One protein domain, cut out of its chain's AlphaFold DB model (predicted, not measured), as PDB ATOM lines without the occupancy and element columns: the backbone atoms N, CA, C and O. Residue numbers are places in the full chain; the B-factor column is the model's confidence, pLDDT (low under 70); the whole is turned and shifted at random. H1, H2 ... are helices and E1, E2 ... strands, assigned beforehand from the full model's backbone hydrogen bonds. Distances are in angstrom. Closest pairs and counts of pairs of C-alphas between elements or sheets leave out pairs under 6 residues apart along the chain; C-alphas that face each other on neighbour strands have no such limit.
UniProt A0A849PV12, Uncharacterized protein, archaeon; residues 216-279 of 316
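This is residues 216 to 279 of the 316 residues of an uncharacterized protein of archaeon (UniProt A0A849PV12). A small sheet of three antiparallel strands has a single helix, H1, packed on it, with most of the contact at the edge strand E3. E1 and E2 form a hairpin, and the long loop of residues 239 to 249 swings round on the side of the sheet away from H1 before the short strand E3 joins E1. The printed part has 64 residues, with E1, E2, E3 and H1 in that order along the chain and the sheet ordered E2, E1, E3. The class is mixed, helices and strands, with 27 residues, under half, in named elements. The whole is compact and rounded, with a radius of gyration of the C-alphas of 11.4 A and spans of 28 by 28 by 17 A.

Begin at the inner strand E1, residues 225 to 230. Beside it is E2, residues 233 to 238, antiparallel at 145 degrees, where you find N 237 and O 226 within hydrogen-bond range at 2.8 A. On the other side of E1 is E3, residues 250 to 252, antiparallel at 141 degrees, with N 227 and O 252 at 2.9 A. H1, residues 261 to 272, is on the sheet, with 12 pairs of C-alphas within 10 A, and they make two layers, a helix on one face of a sheet. The closest C-alphas of E3 and H1 are those of Val 252 and Asp 263, 6.5 A apart. Every O i to N i+4 pair in H1 is within hydrogen-bond range. E2 and E3 are apart.

Find C-alpha 225 at (3.948, -43.164, -50.018); from there E1 runs 14.9 A. E2 measures 16.6 A and E3 5.6 A. H1 runs 16.5 A to C-alpha 272 at (-6.567, -27.196, -56.167).

The C-alphas farthest apart, Glu 216 and Glu 247, are 30.1 A apart. The printed part has no cut, and the link from E2 to E3 is long, with 11 residues. Look for pLDDT under 70 at residues 238 to 251, 253 to 254 and 256.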
ATOM      1  N   GLU A 216      -4.912 -38.594 -62.156       91.69
ATOM      2  CA  GLU A 216      -5.088 -39.915 -62.775       91.69
ATOM      3  C   GLU A 216      -5.334 -41.039 -61.759       91.69
ATOM      4  O   GLU A 216      -5.502 -42.200 -62.147       91.69
ATOM      5  N   LEU A 217      -5.362 -40.711 -60.464       90.31
ATOM      6  CA  LEU A 217      -5.660 -41.673 -59.409       90.31
ATOM      7  C   LEU A 217      -7.064 -42.248 -59.586       90.31
ATOM      8  O   LEU A 217      -8.031 -41.518 -59.830       90.31
ATOM      9  N   ARG A 218      -7.153 -43.569 -59.430       89.69
ATOM     10  CA  ARG A 218      -8.404 -44.328 -59.424       89.69
ATOM     11  C   ARG A 218      -8.530 -45.072 -58.105       89.69
ATOM     12  O   ARG A 218      -7.536 -45.312 -57.422       89.69
ATOM     13  N   GLU A 219      -9.765 -45.419 -57.780       89.75
ATOM     14  CA  GLU A 219     -10.093 -46.220 -56.605       89.75
ATOM     15  C   GLU A 219      -9.308 -47.542 -56.611       89.75
ATOM     16  O   GLU A 219      -8.985 -48.071 -57.679       89.75
ATOM     17  N   HIS A 220      -8.964 -48.035 -55.421       85.00
ATOM     18  CA  HIS A 220      -8.182 -49.257 -55.184       85.00
ATOM     19  C   HIS A 220      -6.712 -49.230 -55.631       85.00
ATOM     20  O   HIS A 220      -5.999 -50.215 -55.448       85.00
ATOM     21  N   MET A 221      -6.202 -48.112 -56.159       86.75
ATOM     22  CA  MET A 221      -4.753 -47.948 -56.323       86.75
ATOM     23  C   MET A 221      -4.071 -47.965 -54.950       86.75
ATOM     24  O   MET A 221      -4.520 -47.280 -54.039       86.75
ATOM     25  N   MET A 222      -2.993 -48.732 -54.791       84.38
ATOM     26  CA  MET A 222      -2.273 -48.845 -53.517       84.38
ATOM     27  C   MET A 222      -1.111 -47.844 -53.475       84.38
ATOM     28  O   MET A 222      -0.168 -48.001 -54.252       84.38
ATOM     29  N   PRO A 223      -1.141 -46.807 -52.623       85.38
ATOM     30  CA  PRO A 223      -0.040 -45.856 -52.526       85.38
ATOM     31  C   PRO A 223       1.161 -46.493 -51.810       85.38
ATOM     32  O   PRO A 223       0.991 -47.171 -50.803       85.38
ATOM     33  N   GLN A 224       2.380 -46.267 -52.310       77.31
ATOM     34  CA  GLN A 224       3.631 -46.643 -51.619       77.31
ATOM     35  C   GLN A 224       4.230 -45.501 -50.787       77.31
ATOM     36  O   GLN A 224       5.272 -45.660 -50.149       77.31
ATOM     37  N   GLU A 225       3.574 -44.345 -50.787       81.75
ATOM     38  CA  GLU A 225       3.948 -43.164 -50.018       81.75
ATOM     39  C   GLU A 225       2.763 -42.763 -49.138       81.75
ATOM     40  O   GLU A 225       1.630 -42.689 -49.615       81.75
ATOM     41  N   ALA A 226       3.028 -42.475 -47.867       81.25
ATOM     42  CA  ALA A 226       2.048 -41.853 -46.992       81.25
ATOM     43  C   ALA A 226       2.085 -40.329 -47.179       81.25
ATOM     44  O   ALA A 226       3.132 -39.742 -47.470       81.25
ATOM     45  N   ILE A 227       0.943 -39.670 -46.994       83.81
ATOM     46  CA  ILE A 227       0.841 -38.209 -47.077       83.81
ATOM     47  C   ILE A 227       0.550 -37.672 -45.686       83.81
ATOM     48  O   ILE A 227      -0.567 -37.777 -45.178       83.81
ATOM     49  N   ALA A 228       1.577 -37.082 -45.079       82.38
ATOM     50  CA  ALA A 228       1.512 -36.534 -43.734       82.38
ATOM     51  C   ALA A 228       1.391 -35.010 -43.767       82.38
ATOM     52  O   ALA A 228       1.955 -34.320 -44.629       82.38
ATOM     53  N   ARG A 229       0.672 -34.456 -42.790       80.06
ATOM     54  CA  ARG A 229       0.572 -33.008 -42.610       80.06
ATOM     55  C   ARG A 229       1.831 -32.461 -41.928       80.06
ATOM     56  O   ARG A 229       2.190 -32.884 -40.834       80.06
ATOM     57  N   LYS A 230       2.465 -31.451 -42.532       78.88
ATOM     58  CA  LYS A 230       3.582 -30.687 -41.949       78.88
ATOM     59  C   LYS A 230       3.200 -29.204 -41.892       78.88
ATOM     60  O   LYS A 230       3.421 -28.435 -42.828       78.88
ATOM     61  N   GLY A 231       2.564 -28.800 -40.791       78.12
ATOM     62  CA  GLY A 231       2.040 -27.442 -40.609       78.12
ATOM     63  C   GLY A 231       0.824 -27.151 -41.502       78.12
ATOM     64  O   GLY A 231      -0.230 -27.780 -41.358       78.12
ATOM     65  N   LYS A 232       0.947 -26.175 -42.416       77.25
ATOM     66  CA  LYS A 232      -0.114 -25.807 -43.382       77.25
ATOM     67  C   LYS A 232      -0.090 -26.638 -44.674       77.25
ATOM     68  O   LYS A 232      -1.110 -26.690 -45.370       77.25
ATOM     69  N   LYS A 233       1.037 -27.295 -44.965       79.38
ATOM     70  CA  LYS A 233       1.288 -28.071 -46.185       79.38
ATOM     71  C   LYS A 233       1.319 -29.575 -45.912       79.38
ATOM     72  O   LYS A 233       1.435 -30.004 -44.763       79.38
ATOM     73  N   TYR A 234       1.230 -30.358 -46.978       82.25
ATOM     74  CA  TYR A 234       1.335 -31.814 -46.946       82.25
ATOM     75  C   TYR A 234       2.601 -32.274 -47.666       82.25
ATOM     76  O   TYR A 234       2.961 -31.727 -48.708       82.25
ATOM     77  N   VAL A 235       3.275 -33.274 -47.101       81.62
ATOM     78  CA  VAL A 235       4.537 -33.817 -47.618       81.62
ATOM     79  C   VAL A 235       4.438 -35.327 -47.800       81.62
ATOM     80  O   VAL A 235       3.732 -36.006 -47.052       81.62
ATOM     81  N   LYS A 236       5.166 -35.840 -48.795       83.88
ATOM     82  CA  LYS A 236       5.329 -37.277 -49.015       83.88
ATOM     83  C   LYS A 236       6.251 -37.868 -47.959       83.88
ATOM     84  O   LYS A 236       7.312 -37.308 -47.675       83.88
ATOM     85  N   VAL A 237       5.866 -39.013 -47.418       75.69
ATOM     86  CA  VAL A 237       6.675 -39.800 -46.493       75.69
ATOM     87  C   VAL A 237       6.782 -41.212 -47.054       75.69
ATOM     88  O   VAL A 237       5.772 -41.876 -47.278       75.69
ATOM     89  N   LEU A 238       8.009 -41.676 -47.300       64.44
ATOM     90  CA  LEU A 238       8.245 -43.072 -47.664       64.44
ATOM     91  C   LEU A 238       7.962 -43.963 -46.449       64.44
ATOM     92  O   LEU A 238       8.593 -43.806 -45.404       64.44
ATOM     93  N   LEU A 239       7.062 -44.932 -46.626       58.03
ATOM     94  CA  LEU A 239       6.625 -45.887 -45.597       58.03
ATOM     95  C   LEU A 239       7.740 -46.823 -45.084       58.03
ATOM     96  O   LEU A 239       7.536 -47.550 -44.119       58.03
ATOM     97  N   SER A 240       8.930 -46.812 -45.695       46.06
ATOM     98  CA  SER A 240      10.063 -47.660 -45.290       46.06
ATOM     99  C   SER A 240      10.780 -47.199 -44.020       46.06
ATOM    100  O   SER A 240      11.604 -47.939 -43.484       46.06
ATOM    101  N   LYS A 241      10.484 -45.995 -43.520       40.00
ATOM    102  CA  LYS A 241      10.935 -45.540 -42.205       40.00
ATOM    103  C   LYS A 241       9.739 -45.588 -41.273       40.00
ATOM    104  O   LYS A 241       8.736 -44.944 -41.557       40.00
ATOM    105  N   THR A 242       9.868 -46.335 -40.180       36.66
ATOM    106  CA  THR A 242       9.051 -46.207 -38.968       36.66
ATOM    107  C   THR A 242       9.049 -44.741 -38.548       36.66
ATOM    108  O   THR A 242       9.937 -44.276 -37.837       36.66
ATOM    109  N   VAL A 243       8.118 -43.976 -39.100       42.00
ATOM    110  CA  VAL A 243       7.727 -42.682 -38.574       42.00
ATOM    111  C   VAL A 243       6.595 -43.031 -37.634       42.00
ATOM    112  O   VAL A 243       5.593 -43.574 -38.095       42.00
ATOM    113  N   ASP A 244       6.822 -42.820 -36.338       41.59
ATOM    114  CA  ASP A 244       5.866 -43.082 -35.266       41.59
ATOM    115  C   ASP A 244       4.472 -42.605 -35.684       41.59
ATOM    116  O   ASP A 244       4.209 -41.406 -35.831       41.59
ATOM    117  N   ALA A 245       3.614 -43.583 -35.979       42.78
ATOM    118  CA  ALA A 245       2.347 -43.391 -36.671       42.78
ATOM    119  C   ALA A 245       1.293 -42.683 -35.802       42.78
ATOM    120  O   ALA A 245       0.281 -42.220 -36.324       42.78
ATOM    121  N   ASP A 246       1.554 -42.537 -34.502       43.28
ATOM    122  CA  ASP A 246       0.560 -42.086 -33.529       43.28
ATOM    123  C   ASP A 246       0.501 -40.564 -33.310       43.28
ATOM    124  O   ASP A 246      -0.456 -40.086 -32.708       43.28
ATOM    125  N   GLU A 247       1.431 -39.757 -33.840       44.34
ATOM    126  CA  GLU A 247       1.469 -38.319 -33.489       44.34
ATOM    127  C   GLU A 247       1.204 -37.314 -34.625       44.34
ATOM    128  O   GLU A 247       1.088 -36.113 -34.360       44.34
ATOM    129  N   LYS A 248       1.068 -37.722 -35.898       49.66
ATOM    130  CA  LYS A 248       0.885 -36.750 -37.003       49.66
ATOM    131  C   LYS A 248      -0.145 -37.190 -38.033       49.66
ATOM    132  O   LYS A 248       0.183 -37.934 -38.942       49.66
ATOM    133  N   GLY A 249      -1.354 -36.624 -37.936       59.09
ATOM    134  CA  GLY A 249      -2.497 -36.794 -38.846       59.09
ATOM    135  C   GLY A 249      -2.145 -37.076 -40.311       59.09
ATOM    136  O   GLY A 249      -1.981 -36.152 -41.119       59.09
ATOM    137  N   TYR A 250      -2.053 -38.366 -40.631       67.50
ATOM    138  CA  TYR A 250      -1.914 -38.875 -41.986       67.50
ATOM    139  C   TYR A 250      -3.237 -38.681 -42.720       67.50
ATOM    140  O   TYR A 250      -4.305 -39.010 -42.212       67.50
ATOM    141  N   LEU A 251      -3.157 -38.112 -43.918       67.44
ATOM    142  CA  LEU A 251      -4.311 -37.934 -44.793       67.44
ATOM    143  C   LEU A 251      -4.583 -39.204 -45.598       67.44
ATOM    144  O   LEU A 251      -5.725 -39.591 -45.801       67.44
ATOM    145  N   VAL A 252      -3.504 -39.817 -46.077       70.12
ATOM    146  CA  VAL A 252      -3.512 -41.044 -46.862       70.12
ATOM    147  C   VAL A 252      -2.404 -41.919 -46.309       70.12
ATOM    148  O   VAL A 252      -1.245 -41.498 -46.269       70.12
ATOM    149  N   ASP A 253      -2.793 -43.109 -45.873       68.44
ATOM    150  CA  ASP A 253      -1.910 -44.129 -45.318       68.44
ATOM    151  C   ASP A 253      -1.940 -45.390 -46.194       68.44
ATOM    152  O   ASP A 253      -2.833 -45.564 -47.033       68.44
ATOM    153  N   TYR A 254      -0.962 -46.272 -46.005       67.44
ATOM    154  CA  TYR A 254      -0.931 -47.578 -46.642       67.44
ATOM    155  C   TYR A 254      -2.095 -48.435 -46.145       67.44
ATOM    156  O   TYR A 254      -2.092 -48.947 -45.026       67.44
ATOM    157  N   LYS A 255      -3.096 -48.628 -47.005       70.19
ATOM    158  CA  LYS A 255      -4.217 -49.536 -46.749       70.19
ATOM    159  C   LYS A 255      -4.208 -50.667 -47.780       70.19
ATOM    160  O   LYS A 255      -4.172 -50.371 -48.976       70.19
ATOM    161  N   PRO A 256      -4.335 -51.945 -47.365       64.44
ATOM    162  CA  PRO A 256      -4.467 -53.076 -48.292       64.44
ATOM    163  C   PRO A 256      -5.667 -52.964 -49.245       64.44
ATOM    164  O   PRO A 256      -5.666 -53.560 -50.315       64.44
ATOM    165  N   SER A 257      -6.691 -52.186 -48.873       71.31
ATOM    166  CA  SER A 257      -7.857 -51.879 -49.713       71.31
ATOM    167  C   SER A 257      -7.576 -50.869 -50.838       71.31
ATOM    168  O   SER A 257      -8.433 -50.665 -51.702       71.31
ATOM    169  N   GLY A 258      -6.406 -50.220 -50.817       82.94
ATOM    170  CA  GLY A 258      -6.047 -49.104 -51.688       82.94
ATOM    171  C   GLY A 258      -6.757 -47.792 -51.332       82.94
ATOM    172  O   GLY A 258      -7.401 -47.676 -50.286       82.94
ATOM    173  N   LEU A 259      -6.614 -46.800 -52.215       85.94
ATOM    174  CA  LEU A 259      -7.242 -45.480 -52.114       85.94
ATOM    175  C   LEU A 259      -8.762 -45.570 -52.266       85.94
ATOM    176  O   LEU A 259      -9.263 -46.151 -53.233       85.94
ATOM    177  N   THR A 260      -9.485 -44.920 -51.359       88.31
ATOM    178  CA  THR A 260     -10.936 -44.720 -51.459       88.31
ATOM    179  C   THR A 260     -11.272 -43.510 -52.338       88.31
ATOM    180  O   THR A 260     -10.415 -42.668 -52.630       88.31
ATOM    181  N   LYS A 261     -12.539 -43.377 -52.757       89.31
ATOM    182  CA  LYS A 261     -13.011 -42.169 -53.466       89.31
ATOM    183  C   LYS A 261     -12.781 -40.897 -52.653       89.31
ATOM    184  O   LYS A 261     -12.391 -39.886 -53.238       89.31
ATOM    185  N   ASP A 262     -12.961 -40.968 -51.338       87.69
ATOM    186  CA  ASP A 262     -12.789 -39.833 -50.432       87.69
ATOM    187  C   ASP A 262     -11.317 -39.421 -50.328       87.69
ATOM    188  O   ASP A 262     -11.008 -38.228 -50.407       87.69
ATOM    189  N   ASP A 263     -10.396 -40.390 -50.265       87.88
ATOM    190  CA  ASP A 263      -8.952 -40.123 -50.303       87.88
ATOM    191  C   ASP A 263      -8.580 -39.387 -51.602       87.88
ATOM    192  O   ASP A 263      -7.903 -38.357 -51.588       87.88
ATOM    193  N   ILE A 264      -9.075 -39.874 -52.744       90.25
ATOM    194  CA  ILE A 264      -8.796 -39.292 -54.065       90.25
ATOM    195  C   ILE A 264      -9.392 -37.889 -54.184       90.25
ATOM    196  O   ILE A 264      -8.731 -36.980 -54.696       90.25
ATOM    197  N   TYR A 265     -10.630 -37.701 -53.729       91.00
ATOM    198  CA  TYR A 265     -11.292 -36.401 -53.727       91.00
ATOM    199  C   TYR A 265     -10.501 -35.395 -52.889       91.00
ATOM    200  O   TYR A 265     -10.166 -34.311 -53.374       91.00
ATOM    201  N   THR A 266     -10.108 -35.794 -51.682       88.88
ATOM    202  CA  THR A 266      -9.348 -34.954 -50.755       88.88
ATOM    203  C   THR A 266      -7.983 -34.578 -51.332       88.88
ATOM    204  O   THR A 266      -7.599 -33.407 -51.303       88.88
ATOM    205  N   LEU A 267      -7.267 -35.523 -51.949       89.94
ATOM    206  CA  LEU A 267      -5.998 -35.247 -52.630       89.94
ATOM    207  C   LEU A 267      -6.159 -34.273 -53.802       89.94
ATOM    208  O   LEU A 267      -5.352 -33.354 -53.969       89.94
ATOM    209  N   LYS A 268      -7.212 -34.437 -54.609       90.56
ATOM    210  CA  LYS A 268      -7.505 -33.524 -55.723       90.56
ATOM    211  C   LYS A 268      -7.870 -32.126 -55.218       90.56
ATOM    212  O   LYS A 268      -7.422 -31.146 -55.811       90.56
ATOM    213  N   GLN A 269      -8.627 -32.021 -54.129       89.88
ATOM    214  CA  GLN A 269      -9.001 -30.741 -53.528       89.88
ATOM    215  C   GLN A 269      -7.785 -30.018 -52.936       89.88
ATOM    216  O   GLN A 269      -7.530 -28.871 -53.284       89.88
ATOM    217  N   LEU A 270      -6.951 -30.708 -52.155       89.06
ATOM    218  CA  LEU A 270      -5.733 -30.116 -51.589       89.06
ATOM    219  C   LEU A 270      -4.741 -29.640 -52.654       89.06
ATOM    220  O   LEU A 270      -3.985 -28.694 -52.416       89.06
ATOM    221  N   ARG A 271      -4.752 -30.268 -53.834       87.56
ATOM    222  CA  ARG A 271      -3.982 -29.802 -54.990       87.56
ATOM    223  C   ARG A 271      -4.564 -28.514 -55.562       87.56
ATOM    224  O   ARG A 271      -3.802 -27.584 -55.815       87.56
ATOM    225  N   LYS A 272      -5.890 -28.435 -55.737       88.69
ATOM    226  CA  LYS A 272      -6.567 -27.196 -56.167       88.69
ATOM    227  C   LYS A 272      -6.275 -26.042 -55.204       88.69
ATOM    228  O   LYS A 272      -5.994 -24.936 -55.654       88.69
ATOM    229  N   ASP A 273      -6.214 -26.337 -53.909       89.00
ATOM    230  CA  ASP A 273      -5.937 -25.363 -52.850       89.00
ATOM    231  C   ASP A 273      -4.439 -25.009 -52.704       89.00
ATOM    232  O   ASP A 273      -4.066 -24.278 -51.786       89.00
ATOM    233  N   LYS A 274      -3.553 -25.529 -53.573       86.62
ATOM    234  CA  LYS A 274      -2.083 -25.344 -53.525       86.62
ATOM    235  C   LYS A 274      -1.445 -25.737 -52.181       86.62
ATOM    236  O   LYS A 274      -0.431 -25.176 -51.767       86.62
ATOM    237  N   ARG A 275      -2.036 -26.711 -51.483       85.19
ATOM    238  CA  ARG A 275      -1.537 -27.242 -50.197       85.19
ATOM    239  C   ARG A 275      -0.636 -28.470 -50.357       85.19
ATOM    240  O   ARG A 275      -0.032 -28.905 -49.373       85.19
ATOM    241  N   LEU A 276      -0.561 -29.012 -51.573       85.50
ATOM    242  CA  LEU A 276       0.351 -30.077 -51.991       85.50
ATOM    243  C   LEU A 276       1.439 -29.479 -52.888       85.50
ATOM    244  O   LEU A 276       1.124 -28.871 -53.907       85.50
ATOM    245  N   ASP A 277       2.701 -29.696 -52.524       85.62
ATOM    246  CA  ASP A 277       3.863 -29.230 -53.299       85.62
ATOM    247  C   ASP A 277       4.301 -30.246 -54.378       85.62
ATOM    248  O   ASP A 277       5.363 -30.108 -54.975       85.62
ATOM    249  N   PHE A 278       3.509 -31.295 -54.622       86.06
ATOM    250  CA  PHE A 278       3.833 -32.375 -55.552       86.06
ATOM    251  C   PHE A 278       2.650 -32.742 -56.444       86.06
ATOM    252  O   PHE A 278       1.484 -32.593 -56.076       86.06
ATOM    253  N   GLU A 279       2.965 -33.258 -57.631       87.81
ATOM    254  CA  GLU A 279       1.966 -33.585 -58.648       87.81
ATOM    255  C   GLU A 279       1.691 -35.078 -58.800       87.81
ATOM    256  O   GLU A 279       0.606 -35.456 -59.256       87.81
TER     257      GLU A 279